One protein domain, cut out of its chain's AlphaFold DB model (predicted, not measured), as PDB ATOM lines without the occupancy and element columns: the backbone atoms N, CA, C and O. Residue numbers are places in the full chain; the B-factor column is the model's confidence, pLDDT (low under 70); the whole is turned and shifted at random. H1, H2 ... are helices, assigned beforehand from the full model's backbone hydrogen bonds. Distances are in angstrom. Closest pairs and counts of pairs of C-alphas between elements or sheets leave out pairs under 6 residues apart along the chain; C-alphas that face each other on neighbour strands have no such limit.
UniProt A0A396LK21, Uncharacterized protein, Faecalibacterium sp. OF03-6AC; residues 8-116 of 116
ATOM      1  N   GLU A   8       4.885 -33.756 -45.607       80.56
ATOM      2  CA  GLU A   8       4.267 -34.050 -46.908       80.56
ATOM      3  C   GLU A   8       2.731 -34.113 -46.905       80.56
ATOM      4  O   GLU A   8       2.105 -34.071 -47.966       80.56
ATOM      5  N   GLU A   9       2.085 -34.028 -45.747       85.62
ATOM      6  CA  GLU A   9       0.623 -33.955 -45.606       85.62
ATOM      7  C   GLU A   9       0.141 -32.631 -44.984       85.62
ATOM      8  O   GLU A   9      -1.063 -32.395 -44.888       85.62
ATOM      9  N   MET A  10       1.059 -31.745 -44.581       87.31
ATOM     10  CA  MET A  10       0.712 -30.476 -43.933       87.31
ATOM     11  C   MET A  10       0.090 -29.466 -44.904       87.31
ATOM     12  O   MET A  10       0.554 -29.288 -46.033       87.31
ATOM     13  N   SER A  11      -0.933 -28.752 -44.430       88.75
ATOM     14  CA  SER A  11      -1.506 -27.601 -45.131       88.75
ATOM     15  C   SER A  11      -0.594 -26.373 -45.041       88.75
ATOM     16  O   SER A  11       0.268 -26.279 -44.166       88.75
ATOM     17  N   GLU A  12      -0.812 -25.377 -45.906       86.56
ATOM     18  CA  GLU A  12      -0.038 -24.127 -45.876       86.56
ATOM     19  C   GLU A  12      -0.109 -23.414 -44.519       86.56
ATOM     20  O   GLU A  12       0.896 -22.890 -44.043       86.56
ATOM     21  N   ALA A  13      -1.280 -23.419 -43.871       88.12
ATOM     22  CA  ALA A  13      -1.460 -22.820 -42.551       88.12
ATOM     23  C   ALA A  13      -0.605 -23.532 -41.492       88.12
ATOM     24  O   ALA A  13       0.078 -22.876 -40.711       88.12
ATOM     25  N   GLN A  14      -0.564 -24.866 -41.524       90.94
ATOM     26  CA  GLN A  14       0.254 -25.654 -40.604       90.94
ATOM     27  C   GLN A  14       1.751 -25.432 -40.842       90.94
ATOM     28  O   GLN A  14       2.514 -25.350 -39.886       90.94
ATOM     29  N   ILE A  15       2.184 -25.294 -42.100       89.94
ATOM     30  CA  ILE A  15       3.582 -24.976 -42.430       89.94
ATOM     31  C   ILE A  15       3.961 -23.585 -41.903       89.94
ATOM     32  O   ILE A  15       5.045 -23.410 -41.350       89.94
ATOM     33  N   ARG A  16       3.066 -22.595 -42.025       90.25
ATOM     34  CA  ARG A  16       3.278 -21.247 -41.468       90.25
ATOM     35  C   ARG A  16       3.362 -21.257 -39.941       90.25
ATOM     36  O   ARG A  16       4.225 -20.583 -39.393       90.25
ATOM     37  N   GLU A  17       2.542 -22.061 -39.266       92.00
ATOM     38  CA  GLU A  17       2.646 -22.258 -37.814       92.00
ATOM     39  C   GLU A  17       3.996 -22.871 -37.410       92.00
ATOM     40  O   GLU A  17       4.586 -22.437 -36.419       92.00
ATOM     41  N   GLN A  18       4.519 -23.835 -38.180       93.12
ATOM     42  CA  GLN A  18       5.860 -24.383 -37.931       93.12
ATOM     43  C   GLN A  18       6.952 -23.339 -38.158       93.12
ATOM     44  O   GLN A  18       7.849 -23.225 -37.332       93.12
ATOM     45  N   LEU A  19       6.858 -22.526 -39.218       91.88
ATOM     46  CA  LEU A  19       7.781 -21.405 -39.428       91.88
ATOM     47  C   LEU A  19       7.808 -20.476 -38.212       91.88
ATOM     48  O   LEU A  19       8.882 -20.187 -37.691       91.88
ATOM     49  N   ASP A  20       6.645 -20.036 -37.727       93.62
ATOM     50  CA  ASP A  20       6.567 -19.167 -36.548       93.62
ATOM     51  C   ASP A  20       7.150 -19.830 -35.290       93.62
ATOM     52  O   ASP A  20       7.824 -19.164 -34.497       93.62
ATOM     53  N   ALA A  21       6.934 -21.136 -35.115       95.19
ATOM     54  CA  ALA A  21       7.511 -21.897 -34.013       95.19
ATOM     55  C   ALA A  21       9.045 -21.969 -34.095       95.19
ATOM     56  O   ALA A  21       9.709 -21.731 -33.088       95.19
ATOM     57  N   GLU A  22       9.609 -22.230 -35.277       95.31
ATOM     58  CA  GLU A  22      11.060 -22.294 -35.485       95.31
ATOM     59  C   GLU A  22      11.720 -20.918 -35.332       95.31
ATOM     60  O   GLU A  22      12.773 -20.814 -34.711       95.31
ATOM     61  N   TYR A  23      11.086 -19.837 -35.804       95.25
ATOM     62  CA  TYR A  23      11.569 -18.472 -35.553       95.25
ATOM     63  C   TYR A  23      11.620 -18.161 -34.057       95.25
ATOM     64  O   TYR A  23      12.639 -17.697 -33.548       95.25
ATOM     65  N   LYS A  24      10.544 -18.478 -33.331       96.25
ATOM     66  CA  LYS A  24      10.504 -18.304 -31.877       96.25
ATOM     67  C   LYS A  24      11.558 -19.162 -31.178       96.25
ATOM     68  O   LYS A  24      12.136 -18.725 -30.186       96.25
ATOM     69  N   HIS A  25      11.792 -20.377 -31.668       95.88
ATOM     70  CA  HIS A  25      12.807 -21.260 -31.117       95.88
ATOM     71  C   HIS A  25      14.218 -20.721 -31.361       95.88
ATOM     72  O   HIS A  25      15.023 -20.707 -30.432       95.88
ATOM     73  N   TRP A  26      14.495 -20.212 -32.563       96.31
ATOM     74  CA  TRP A  26      15.763 -19.568 -32.892       96.31
ATOM     75  C   TRP A  26      16.022 -18.361 -31.985       96.31
ATOM     76  O   TRP A  26      17.097 -18.266 -31.395       96.31
ATOM     77  N   ASP A  27      15.027 -17.488 -31.797       95.31
ATOM     78  CA  ASP A  27      15.127 -16.322 -30.907       95.31
ATOM     79  C   ASP A  27      15.376 -16.728 -29.444       95.31
ATOM     80  O   ASP A  27      16.181 -16.108 -28.741       95.31
ATOM     81  N   ASP A  28      14.702 -17.780 -28.973       95.50
ATOM     82  CA  ASP A  28      14.882 -18.307 -27.619       95.50
ATOM     83  C   ASP A  28      16.291 -18.875 -27.417       95.50
ATOM     84  O   ASP A  28      16.967 -18.502 -26.457       95.50
ATOM     85  N   LEU A  29      16.775 -19.693 -28.360       94.88
ATOM     86  CA  LEU A  29      18.148 -20.200 -28.355       94.88
ATOM     87  C   LEU A  29      19.154 -19.058 -28.398       94.88
ATOM     88  O   LEU A  29      20.139 -19.081 -27.665       94.88
ATOM     89  N   LYS A  30      18.901 -18.036 -29.217       94.12
ATOM     90  CA  LYS A  30      19.808 -16.906 -29.372       94.12
ATOM     91  C   LYS A  30      19.938 -16.101 -28.082       94.12
ATOM     92  O   LYS A  30      21.028 -15.639 -27.750       94.12
ATOM     93  N   LYS A  31      18.833 -15.957 -27.348       93.88
ATOM     94  CA  LYS A  31      18.765 -15.209 -26.091       93.88
ATOM     95  C   LYS A  31      19.281 -16.005 -24.890       93.88
ATOM     96  O   LYS A  31      19.982 -15.451 -24.045       93.88
ATOM     97  N   ASN A  32      18.898 -17.275 -24.793       94.81
ATOM     98  CA  ASN A  32      19.052 -18.081 -23.582       94.81
ATOM     99  C   ASN A  32      20.118 -19.181 -23.707       94.81
ATOM    100  O   ASN A  32      20.473 -19.789 -22.695       94.81
ATOM    101  N   GLY A  33      20.649 -19.427 -24.905       92.56
ATOM    102  CA  GLY A  33      21.520 -20.564 -25.190       92.56
ATOM    103  C   GLY A  33      20.778 -21.904 -25.156       92.56
ATOM    104  O   GLY A  33      19.611 -21.999 -24.773       92.56
ATOM    105  N   CYS A  34      21.473 -22.964 -25.555       91.50
ATOM    106  CA  CYS A  34      20.980 -24.333 -25.551       91.50
ATOM    107  C   CYS A  34      21.453 -25.098 -24.301       91.50
ATOM    108  O   CYS A  34      22.405 -24.721 -23.612       91.50
ATOM    109  N   SER A  35      20.796 -26.221 -24.013       92.31
ATOM    110  CA  SER A  35      21.226 -27.198 -23.006       92.31
ATOM    111  C   SER A  35      21.927 -28.424 -23.607       92.31
ATOM    112  O   SER A  35      22.143 -29.397 -22.887       92.31
ATOM    113  N   ASP A  36      22.245 -28.414 -24.907       91.94
ATOM    114  CA  ASP A  36      22.908 -29.533 -25.582       91.94
ATOM    115  C   ASP A  36      24.295 -29.794 -24.951       91.94
ATOM    116  O   ASP A  36      25.131 -28.883 -24.897       91.94
ATOM    117  N   PRO A  37      24.554 -31.011 -24.429       90.75
ATOM    118  CA  PRO A  37      25.805 -31.336 -23.750       90.75
ATOM    119  C   PRO A  37      26.975 -31.621 -24.702       90.75
ATOM    120  O   PRO A  37      28.112 -31.727 -24.233       90.75
ATOM    121  N   ALA A  38      26.701 -31.804 -25.993       92.75
ATOM    122  CA  ALA A  38      27.645 -32.230 -27.015       92.75
ATOM    123  C   ALA A  38      27.962 -31.131 -28.035       92.75
ATOM    124  O   ALA A  38      29.069 -31.156 -28.563       92.75
ATOM    125  N   TRP A  39      27.055 -30.180 -28.287       94.12
ATOM    126  CA  TRP A  39      27.212 -29.174 -29.347       94.12
ATOM    127  C   TRP A  39      27.059 -27.722 -28.857       94.12
ATOM    128  O   TRP A  39      26.211 -27.442 -27.994       94.12
ATOM    129  N   PRO A  40      27.852 -26.772 -29.400       95.31
ATOM    130  CA  PRO A  40      27.728 -25.356 -29.069       95.31
ATOM    131  C   PRO A  40      26.392 -24.755 -29.518       95.31
ATOM    132  O   PRO A  40      25.620 -25.359 -30.271       95.31
ATOM    133  N   ASP A  41      26.111 -23.539 -29.052       95.81
ATOM    134  CA  ASP A  41      24.874 -22.834 -29.400       95.81
ATOM    135  C   ASP A  41      24.824 -22.469 -30.886       95.81
ATOM    136  O   ASP A  41      23.755 -22.544 -31.485       95.81
ATOM    137  N   GLY A  42      25.967 -22.146 -31.498       95.44
ATOM    138  CA  GLY A  42      26.087 -21.842 -32.925       95.44
ATOM    139  C   GLY A  42      25.569 -22.962 -33.825       95.44
ATOM    140  O   GLY A  42      24.717 -22.726 -34.679       95.44
ATOM    141  N   VAL A  43      25.992 -24.205 -33.564       95.19
ATOM    142  CA  VAL A  43      25.488 -25.386 -34.285       95.19
ATOM    143  C   VAL A  43      23.971 -25.513 -34.140       95.19
ATOM    144  O   VAL A  43      23.266 -25.689 -35.131       95.19
ATOM    145  N   ASN A  44      23.445 -25.373 -32.921       95.94
ATOM    146  CA  ASN A  44      22.006 -25.471 -32.663       95.94
ATOM    147  C   ASN A  44      21.208 -24.361 -33.371       95.94
ATOM    148  O   ASN A  44      20.168 -24.630 -33.970       95.94
ATOM    149  N   LEU A  45      21.717 -23.127 -33.372       96.00
ATOM    150  CA  LEU A  45      21.126 -21.998 -34.096       96.00
ATOM    151  C   LEU A  45      21.106 -22.245 -35.611       96.00
ATOM    152  O   LEU A  45      20.093 -21.979 -36.264       96.00
ATOM    153  N   ASN A  46      22.183 -22.798 -36.169       95.88
ATOM    154  CA  ASN A  46      22.266 -23.141 -37.588       95.88
ATOM    155  C   ASN A  46      21.344 -24.315 -37.962       95.88
ATOM    156  O   ASN A  46      20.766 -24.314 -39.050       95.88
ATOM    157  N   LEU A  47      21.137 -25.287 -37.067       95.81
ATOM    158  CA  LEU A  47      20.163 -26.366 -37.270       95.81
ATOM    159  C   LEU A  47      18.734 -25.821 -37.369       95.81
ATOM    160  O   LEU A  47      18.032 -26.118 -38.336       95.81
ATOM    161  N   VAL A  48      18.330 -24.957 -36.436       95.50
ATOM    162  CA  VAL A  48      17.007 -24.309 -36.480       95.50
ATOM    163  C   VAL A  48      16.870 -23.420 -37.719       95.50
ATOM    164  O   VAL A  48      15.846 -23.445 -38.402       95.50
ATOM    165  N   ARG A  49      17.928 -22.695 -38.099       93.12
ATOM    166  CA  ARG A  49      17.965 -21.945 -39.363       93.12
ATOM    167  C   ARG A  49      17.721 -22.855 -40.574       93.12
ATOM    168  O   ARG A  49      16.958 -22.490 -41.468       93.12
ATOM    169  N   ASN A  50      18.326 -24.041 -40.606       91.31
ATOM    170  CA  ASN A  50      18.101 -25.018 -41.672       91.31
ATOM    171  C   ASN A  50      16.656 -25.541 -41.680       91.31
ATOM    172  O   ASN A  50      16.097 -25.730 -42.760       91.31
ATOM    173  N   HIS A  51      16.020 -25.707 -40.515       93.31
ATOM    174  CA  HIS A  51      14.592 -26.034 -40.438       93.31
ATOM    175  C   HIS A  51      13.723 -24.921 -41.033       93.31
ATOM    176  O   HIS A  51      12.839 -25.207 -41.837       93.31
ATOM    177  N   ILE A  52      14.006 -23.650 -40.728       89.44
ATOM    178  CA  ILE A  52      13.297 -22.500 -41.318       89.44
ATOM    179  C   ILE A  52      13.406 -22.526 -42.851       89.44
ATOM    180  O   ILE A  52      12.400 -22.396 -43.551       89.44
ATOM    181  N   ILE A  53      14.609 -22.758 -43.389       88.38
ATOM    182  CA  ILE A  53      14.835 -22.891 -44.838       88.38
ATOM    183  C   ILE A  53      14.018 -24.054 -45.420       88.38
ATOM    184  O   ILE A  53      13.390 -23.905 -46.473       88.38
ATOM    185  N   TYR A  54      14.002 -25.201 -44.741       90.00
ATOM    186  CA  TYR A  54      13.214 -26.362 -45.146       90.00
ATOM    187  C   TYR A  54      11.712 -26.043 -45.202       90.00
ATOM    188  O   TYR A  54      11.061 -26.337 -46.206       90.00
ATOM    189  N   TRP A  55      11.164 -25.381 -44.182       89.06
ATOM    190  CA  TRP A  55       9.749 -25.015 -44.155       89.06
ATOM    191  C   TRP A  55       9.380 -24.002 -45.241       89.06
ATOM    192  O   TRP A  55       8.332 -24.149 -45.871       89.06
ATOM    193  N   TYR A  56      10.243 -23.023 -45.533       85.94
ATOM    194  CA  TYR A  56      10.041 -22.122 -46.673       85.94
ATOM    195  C   TYR A  56      10.026 -22.867 -48.006       85.94
ATOM    196  O   TYR A  56       9.182 -22.591 -48.861       85.94
ATOM    197  N   ARG A  57      10.928 -23.837 -48.189       86.25
ATOM    198  CA  ARG A  57      10.927 -24.689 -49.381       86.25
ATOM    199  C   ARG A  57       9.612 -25.462 -49.501       86.25
ATOM    200  O   ARG A  57       9.005 -25.442 -50.568       86.25
ATOM    201  N   LEU A  58       9.151 -26.080 -48.416       87.38
ATOM    202  CA  LEU A  58       7.899 -26.832 -48.408       87.38
ATOM    203  C   LEU A  58       6.690 -25.926 -48.690       87.38
ATOM    204  O   LEU A  58       5.829 -26.287 -49.488       87.38
ATOM    205  N   LEU A  59       6.647 -24.725 -48.102       86.25
ATOM    206  CA  LEU A  59       5.603 -23.732 -48.367       86.25
ATOM    207  C   LEU A  59       5.551 -23.371 -49.858       86.25
ATOM    208  O   LEU A  59       4.478 -23.370 -50.456       86.25
ATOM    209  N   ARG A  60       6.715 -23.140 -50.479       81.81
ATOM    210  CA  ARG A  60       6.820 -22.859 -51.919       81.81
ATOM    211  C   ARG A  60       6.331 -24.024 -52.767       81.81
ATOM    212  O   ARG A  60       5.621 -23.790 -53.741       81.81
ATOM    213  N   GLU A  61       6.682 -25.257 -52.411       83.19
ATOM    214  CA  GLU A  61       6.211 -26.454 -53.112       83.19
ATOM    215  C   GLU A  61       4.679 -26.582 -53.028       83.19
ATOM    216  O   GLU A  61       4.039 -26.819 -54.052       83.19
ATOM    217  N   ARG A  62       4.062 -26.322 -51.864       78.38
ATOM    218  CA  ARG A  62       2.593 -26.355 -51.706       78.38
ATOM    219  C   ARG A  62       1.873 -25.310 -52.522       78.38
ATOM    220  O   ARG A  62       0.910 -25.632 -53.224       78.38
ATOM    221  N   THR A  63       2.355 -24.076 -52.468       70.25
ATOM    222  CA  THR A  63       1.668 -23.028 -53.202       70.25
ATOM    223  C   THR A  63       1.904 -23.164 -54.704       70.25
ATOM    224  O   THR A  63       0.980 -22.959 -55.486       70.25
ATOM    225  N   SER A  64       3.075 -23.650 -55.130       64.31
ATOM    226  CA  SER A  64       3.345 -23.957 -56.546       64.31
ATOM    227  C   SER A  64       2.532 -25.148 -57.070       64.31
ATOM    228  O   SER A  64       2.151 -25.149 -58.235       64.31
ATOM    229  N   GLN A  65       2.221 -26.150 -56.238       56.19
ATOM    230  CA  GLN A  65       1.335 -27.262 -56.618       56.19
ATOM    231  C   GLN A  65      -0.123 -26.820 -56.801       56.19
ATOM    232  O   GLN A  65      -0.834 -27.385 -57.632       56.19
ATOM    233  N   THR A  66      -0.561 -25.804 -56.054       49.31
ATOM    234  CA  THR A  66      -1.906 -25.220 -56.185       49.31
ATOM    235  C   THR A  66      -1.990 -24.301 -57.411       49.31
ATOM    236  O   THR A  66      -3.031 -24.210 -58.058       49.31
ATOM    237  N   VAL A  67      -0.871 -23.675 -57.786       48.84
ATOM    238  CA  VAL A  67      -0.724 -22.826 -58.975       48.84
ATOM    239  C   VAL A  67      -0.185 -23.659 -60.150       48.84
ATOM    240  O   VAL A  67       0.927 -23.453 -60.634       48.84
ATOM    241  N   GLN A  68      -0.963 -24.621 -60.658       42.94
ATOM    242  CA  GLN A  68      -0.678 -25.149 -61.999       42.94
ATOM    243  C   GLN A  68      -0.975 -24.062 -63.050       42.94
ATOM    244  O   GLN A  68      -2.126 -23.752 -63.334       42.94
ATOM    245  N   LEU A  69       0.088 -23.519 -63.656       42.50
ATOM    246  CA  LEU A  69       0.101 -22.896 -64.990       42.50
ATOM    247  C   LEU A  69      -0.859 -21.711 -65.248       42.50
ATOM    248  O   LEU A  69      -1.433 -21.623 -66.331       42.50
ATOM    249  N   SER A  70      -0.942 -20.711 -64.368       41.47
ATOM    250  CA  SER A  70      -1.225 -19.348 -64.859       41.47
ATOM    251  C   SER A  70       0.101 -18.677 -65.206       41.47
ATOM    252  O   SER A  70       0.704 -17.940 -64.425       41.47
ATOM    253  N   MET A  71       0.598 -19.029 -66.389       42.03
ATOM    254  CA  MET A  71       1.612 -18.276 -67.112       42.03
ATOM    255  C   MET A  71       1.138 -16.812 -67.141       42.03
ATOM    256  O   MET A  71       0.088 -16.540 -67.713       42.03
ATOM    257  N   PHE A  72       1.895 -15.914 -66.506       37.59
ATOM    258  CA  PHE A  72       1.579 -14.504 -66.225       37.59
ATOM    259  C   PHE A  72       0.673 -14.244 -65.000       37.59
ATOM    260  O   PHE A  72      -0.521 -14.516 -64.997       37.59
ATOM    261  N   ASP A  73       1.279 -13.606 -63.993       41.69
ATOM    262  CA  ASP A  73       0.626 -12.677 -63.054       41.69
ATOM    263  C   ASP A  73      -0.187 -13.223 -61.862       41.69
ATOM    264  O   ASP A  73      -1.092 -12.562 -61.360       41.69
ATOM    265  N   ALA A  74       0.185 -14.379 -61.305       36.84
ATOM    266  CA  ALA A  74      -0.154 -14.700 -59.914       36.84
ATOM    267  C   ALA A  74       1.077 -14.459 -59.036       36.84
ATOM    268  O   ALA A  74       1.858 -15.367 -58.747       36.84
ATOM    269  N   GLY A  75       1.286 -13.192 -58.677       41.78
ATOM    270  CA  GLY A  75       2.292 -12.772 -57.713       41.78
ATOM    271  C   GLY A  75       2.122 -13.515 -56.392       41.78
ATOM    272  O   GLY A  75       1.334 -13.122 -55.537       41.78
ATOM    273  N   MET A  76       2.899 -14.577 -56.210       42.12
ATOM    274  CA  MET A  76       3.208 -15.092 -54.888       42.12
ATOM    275  C   MET A  76       4.071 -14.043 -54.204       42.12
ATOM    276  O   MET A  76       5.260 -13.914 -54.496       42.12
ATOM    277  N   ASP A  77       3.438 -13.228 -53.366       45.69
ATOM    278  CA  ASP A  77       4.083 -12.134 -52.653       45.69
ATOM    279  C   ASP A  77       5.044 -12.674 -51.583       45.69
ATOM    280  O   ASP A  77       4.742 -12.739 -50.392       45.69
ATOM    281  N   LEU A  78       6.232 -13.081 -52.031       48.41
ATOM    282  CA  LEU A  78       7.370 -13.438 -51.185       48.41
ATOM    283  C   LEU A  78       8.025 -12.188 -50.563       48.41
ATOM    284  O   LEU A  78       8.986 -12.314 -49.810       48.41
ATOM    285  N   ARG A  79       7.528 -10.970 -50.842       45.22
ATOM    286  CA  ARG A  79       8.061  -9.728 -50.248       45.22
ATOM    287  C   ARG A  79       7.725  -9.604 -48.760       45.22
ATOM    288  O   ARG A  79       8.334  -8.788 -48.077       45.22
ATOM    289  N   ASN A  80       6.804 -10.436 -48.266       52.53
ATOM    290  CA  ASN A  80       6.423 -10.516 -46.855       52.53
ATOM    291  C   ASN A  80       7.095 -11.685 -46.107       52.53
ATOM    292  O   ASN A  80       6.730 -11.955 -44.962       52.53
ATOM    293  N   GLU A  81       8.031 -12.422 -46.724       67.69
ATOM    294  CA  GLU A  81       8.807 -13.432 -45.995       67.69
ATOM    295  C   GLU A  81       9.679 -12.731 -44.939       67.69
ATOM    296  O   GLU A  81      10.374 -11.755 -45.235       67.69
ATOM    297  N   ARG A  82       9.628 -13.207 -43.685       81.81
ATOM    298  CA  ARG A  82      10.565 -12.746 -42.656       81.81
ATOM    299  C   ARG A  82      11.992 -13.022 -43.144       81.81
ATOM    300  O   ARG A  82      12.224 -14.053 -43.777       81.81
ATOM    301  N   PRO A  83      12.961 -12.137 -42.854       87.06
ATOM    302  CA  PRO A  83      14.347 -12.414 -43.192       87.06
ATOM    303  C   PRO A  83      14.792 -13.720 -42.524       87.06
ATOM    304  O   PRO A  83      14.365 -14.047 -41.411       87.06
ATOM    305  N   LEU A  84      15.641 -14.483 -43.212       88.06
ATOM    306  CA  LEU A  84      16.275 -15.644 -42.600       88.06
ATOM    307  C   LEU A  84      17.145 -15.177 -41.430       88.06
ATOM    308  O   LEU A  84      17.827 -14.153 -41.566       88.06
ATOM    309  N   PRO A  85      17.172 -15.921 -40.313       90.69
ATOM    310  CA  PRO A  85      18.131 -15.634 -39.266       90.69
ATOM    311  C   PRO A  85      19.570 -15.701 -39.808       90.69
ATOM    312  O   PRO A  85      19.850 -16.493 -40.727       90.69
ATOM    313  N   PRO A  86      20.482 -14.867 -39.280       91.94
ATOM    314  CA  PRO A  86      21.877 -14.888 -39.689       91.94
ATOM    315  C   PRO A  86      22.502 -16.254 -39.394       91.94
ATOM    316  O   PRO A  86      22.133 -16.939 -38.439       91.94
ATOM    317  N   GLU A  87      23.449 -16.650 -40.238       92.44
ATOM    318  CA  GLU A  87      24.322 -17.781 -39.942       92.44
ATOM    319  C   GLU A  87      25.324 -17.361 -38.868       92.44
ATOM    320  O   GLU A  87      25.875 -16.258 -38.917       92.44
ATOM    321  N   VAL A  88      25.533 -18.232 -37.890       94.12
ATOM    322  CA  VAL A  88      26.435 -17.988 -36.764       94.12
ATOM    323  C   VAL A  88      27.583 -18.994 -36.788       94.12
ATOM    324  O   VAL A  88      27.392 -20.112 -37.258       94.12
ATOM    325  N   PRO A  89      28.788 -18.650 -36.299       95.19
ATOM    326  CA  PRO A  89      29.891 -19.603 -36.242       95.19
ATOM    327  C   PRO A  89      29.535 -20.834 -35.406       95.19
ATOM    328  O   PRO A  89      28.973 -20.697 -34.324       95.19
ATOM    329  N   ASP A  90      29.930 -22.025 -35.851       94.38
ATOM    330  CA  ASP A  90      29.582 -23.277 -35.164       94.38
ATOM    331  C   ASP A  90      30.062 -23.318 -33.707       94.38
ATOM    332  O   ASP A  90      29.343 -23.807 -32.844       94.38
ATOM    333  N   GLY A  91      31.237 -22.753 -33.410       94.25
ATOM    334  CA  GLY A  91      31.794 -22.671 -32.052       94.25
ATOM    335  C   GLY A  91      31.155 -21.608 -31.149       94.25
ATOM    336  O   GLY A  91      31.613 -21.420 -30.023       94.25
ATOM    337  N   TYR A  92      30.143 -20.879 -31.628       95.50
ATOM    338  CA  TYR A  92      29.501 -19.816 -30.863       95.50
ATOM    339  C   TYR A  92      28.759 -20.355 -29.631       95.50
ATOM    340  O   TYR A  92      28.035 -21.351 -29.696       95.50
ATOM    341  N   MET A  93      28.918 -19.654 -28.513       95.75
ATOM    342  CA  MET A  93      28.251 -19.893 -27.238       95.75
ATOM    343  C   MET A  93      27.579 -18.602 -26.792       95.75
ATOM    344  O   MET A  93      28.213 -17.548 -26.789       95.75
ATOM    345  N   VAL A  94      26.311 -18.675 -26.387       95.12
ATOM    346  CA  VAL A  94      25.564 -17.500 -25.925       95.12
ATOM    347  C   VAL A  94      26.121 -17.063 -24.569       95.12
ATOM    348  O   VAL A  94      25.902 -17.770 -23.580       95.12
ATOM    349  N   PRO A  95      26.795 -15.899 -24.457       91.19
ATOM    350  CA  PRO A  95      27.487 -15.526 -23.219       91.19
ATOM    351  C   PRO A  95      26.524 -15.278 -22.054       91.19
ATOM    352  O   PRO A  95      26.838 -15.555 -20.901       91.19
ATOM    353  N   THR A  96      25.325 -14.776 -22.359       90.56
ATOM    354  CA  THR A  96      24.245 -14.515 -21.394       90.56
ATOM    355  C   THR A  96      23.310 -15.708 -21.203       90.56
ATOM    356  O   THR A  96      22.254 -15.570 -20.586       90.56
ATOM    357  N   GLY A  97      23.652 -16.858 -21.784       88.62
ATOM    358  CA  GLY A  97      22.808 -18.037 -21.766       88.62
ATOM    359  C   GLY A  97      22.729 -18.686 -20.388       88.62
ATOM    360  O   GLY A  97      23.452 -18.345 -19.454       88.62
ATOM    361  N   LYS A  98      21.851 -19.679 -20.259       90.81
ATOM    362  CA  LYS A  98      21.679 -20.447 -19.020       90.81
ATOM    363  C   LYS A  98      22.867 -21.372 -18.728       90.81
ATOM    364  O   LYS A  98      23.138 -21.666 -17.567       90.81
ATOM    365  N   TYR A  99      23.557 -21.835 -19.773       90.69
ATOM    366  CA  TYR A  99      24.662 -22.794 -19.687       90.69
ATOM    367  C   TYR A  99      25.849 -22.400 -20.599       90.69
ATOM    368  O   TYR A  99      26.196 -23.162 -21.508       90.69
ATOM    369  N   PRO A 100      26.472 -21.223 -20.389       89.06
ATOM    370  CA  PRO A 100      27.505 -20.692 -21.283       89.06
ATOM    371  C   PRO A 100      28.810 -21.498 -21.205       89.06
ATOM    372  O   PRO A 100      29.435 -21.762 -22.221       89.06
ATOM    373  N   ASP A 101      29.184 -21.997 -20.028       91.81
ATOM    374  CA  ASP A 101      30.459 -22.699 -19.818       91.81
ATOM    375  C   ASP A 101      30.378 -24.223 -20.017       91.81
ATOM    376  O   ASP A 101      31.331 -24.954 -19.740       91.81
ATOM    377  N   ARG A 102      29.233 -24.748 -20.473       93.19
ATOM    378  CA  ARG A 102      28.942 -26.199 -20.454       93.19
ATOM    379  C   ARG A 102      29.897 -27.049 -21.307       93.19
ATOM    380  O   ARG A 102      30.014 -28.258 -21.079       93.19
ATOM    381  N   LEU A 103      30.550 -26.421 -22.285       92.50
ATOM    382  CA  LEU A 103      31.492 -27.050 -23.211       92.50
ATOM    383  C   LEU A 103      32.951 -26.653 -22.961       92.50
ATOM    384  O   LEU A 103      33.820 -27.076 -23.722       92.50
ATOM    385  N   ASN A 104      33.248 -25.893 -21.902       88.88
ATOM    386  CA  ASN A 104      34.623 -25.510 -21.586       88.88
ATOM    387  C   ASN A 104      35.502 -26.761 -21.420       88.88
ATOM    388  O   ASN A 104      35.176 -27.673 -20.658       88.88
ATOM    389  N   GLY A 105      36.601 -26.818 -22.177       86.81
ATOM    390  CA  GLY A 105      37.523 -27.959 -22.205       86.81
ATOM    391  C   GLY A 105      37.008 -29.207 -22.936       86.81
ATOM    392  O   GLY A 105      37.708 -30.214 -22.962       86.81
ATOM    393  N   LYS A 106      35.804 -29.165 -23.522       86.44
ATOM    394  CA  LYS A 106      35.250 -30.227 -24.385       86.44
ATOM    395  C   LYS A 106      35.269 -29.859 -25.865       86.44
ATOM    396  O   LYS A 106      35.172 -30.745 -26.706       86.44
ATOM    397  N   TRP A 107      35.338 -28.565 -26.153       86.81
ATOM    398  CA  TRP A 107      35.335 -27.997 -27.491       86.81
ATOM    399  C   TRP A 107      36.472 -26.996 -27.625       86.81
ATOM    400  O   TRP A 107      36.614 -26.095 -26.795       86.81
ATOM    401  N   ASP A 108      37.257 -27.152 -28.684       86.81
ATOM    402  CA  ASP A 108      38.324 -26.221 -29.020       86.81
ATOM    403  C   ASP A 108      37.755 -25.039 -29.815       86.81
ATOM    404  O   ASP A 108      36.910 -25.210 -30.692       86.81
ATOM    405  N   GLY A 109      38.229 -23.827 -29.512       87.31
ATOM    406  CA  GLY A 109      37.866 -22.626 -30.271       87.31
ATOM    407  C   GLY A 109      36.451 -22.095 -30.019       87.31
ATOM    408  O   GLY A 109      35.851 -21.534 -30.932       87.31
ATOM    409  N   LEU A 110      35.915 -22.253 -28.802       92.75
ATOM    410  CA  LEU A 110      34.638 -21.640 -28.420       92.75
ATOM    411  C   LEU A 110      34.685 -20.107 -28.540       92.75
ATOM    412  O   LEU A 110      35.658 -19.467 -28.134       92.75
ATOM    413  N   ILE A 111      33.609 -19.525 -29.073       93.81
ATOM    414  CA  ILE A 111      33.469 -18.086 -29.328       93.81
ATOM    415  C   ILE A 111      32.360 -17.529 -28.434       93.81
ATOM    416  O   ILE A 111      31.219 -17.976 -28.507       93.81
ATOM    417  N   PHE A 112      32.685 -16.511 -27.637       92.44
ATOM    418  CA  PHE A 112      31.767 -15.852 -26.700       92.44
ATOM    419  C   PHE A 112      31.571 -14.372 -27.064       92.44
ATOM    420  O   PHE A 112      31.792 -13.482 -26.245       92.44
ATOM    421  N   ASP A 113      31.213 -14.098 -28.317       90.75
ATOM    422  CA  ASP A 113      31.027 -12.734 -28.817       90.75
ATOM    423  C   ASP A 113      29.546 -12.321 -28.723       90.75
ATOM    424  O   ASP A 113      28.724 -12.882 -29.443       90.75
ATOM    425  N   PRO A 114      29.171 -11.348 -27.873       86.25
ATOM    426  CA  PRO A 114      27.780 -10.920 -27.721       86.25
ATOM    427  C   PRO A 114      27.222 -10.144 -28.930       86.25
ATOM    428  O   PRO A 114      26.056  -9.753 -28.898       86.25
ATOM    429  N   THR A 115      28.048  -9.844 -29.939       86.81
ATOM    430  CA  THR A 115      27.651  -9.101 -31.148       86.81
ATOM    431  C   THR A 115      27.251  -9.996 -32.318       86.81
ATOM    432  O   THR A 115      26.532  -9.544 -33.211       86.81
ATOM    433  N   ILE A 116      27.695 -11.257 -32.295       81.00
ATOM    434  CA  ILE A 116      27.111 -12.352 -33.077       81.00
ATOM    435  C   ILE A 116      25.693 -12.537 -32.577       81.00
ATOM    436  O   ILE A 116      24.796 -12.970 -33.335       81.00
TER     437      ILE A 116
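Overview. This is residues 8 to 116 of the 116 residues of an uncharacterized protein of Faecalibacterium sp. OF03-6AC (UniProt A0A396LK21). Two long helices, H1 and H2, lie side by side as a helical hairpin; past the far end of H2 a long chain without named elements folds back along the hairpin and winds into loops at the end where H1 and H2 are linked. Residues 68 to 75 stick out beyond the end of H2. The printed part has 109 residues with two named helices, H1 then H2, and no named strand; the class is all helix, though the helices hold 47 of the 109 printed residues. The whole is loose, with a radius of gyration of the C-alphas of 17.6 A, and it spans 58 by 27 by 19 A, a rod in outline.

Along the chain. The printed part begins at Glu 8. H1, residues 12 to 32, starts at C-alpha 12 (-0.038, -24.127, -45.876) and measures 30.0 A from first to last C-alpha. H2, residues 41 to 66, measures 38.0 A and ends at C-alpha 66 (-1.906, -25.220, -56.185). Residues 67 to 116 hold no named element and end at C-alpha 116 (27.111, -12.352, -33.077).

Arrangement. H1 and H2 touch, and their closest C-alphas, those of Leu 19 and Ile 52, are 5.9 A apart. They run opposite ways at a shallow tilt of 13 degrees. A short link of 8 residues joins this hairpin. In both H1 and H2 every O i to N i+4 pair is within hydrogen-bond range.

Size, cuts and confidence. The C-alphas of Phe 72 and Gly 105 are the two farthest apart, at 58.4 A. Without residues 68 to 75, which stand free, the body spans 53 by 26 by 19 A. The printed part has no cut. Mean pLDDT of the printed part is 83.6; residues 64 to 81 are under 70.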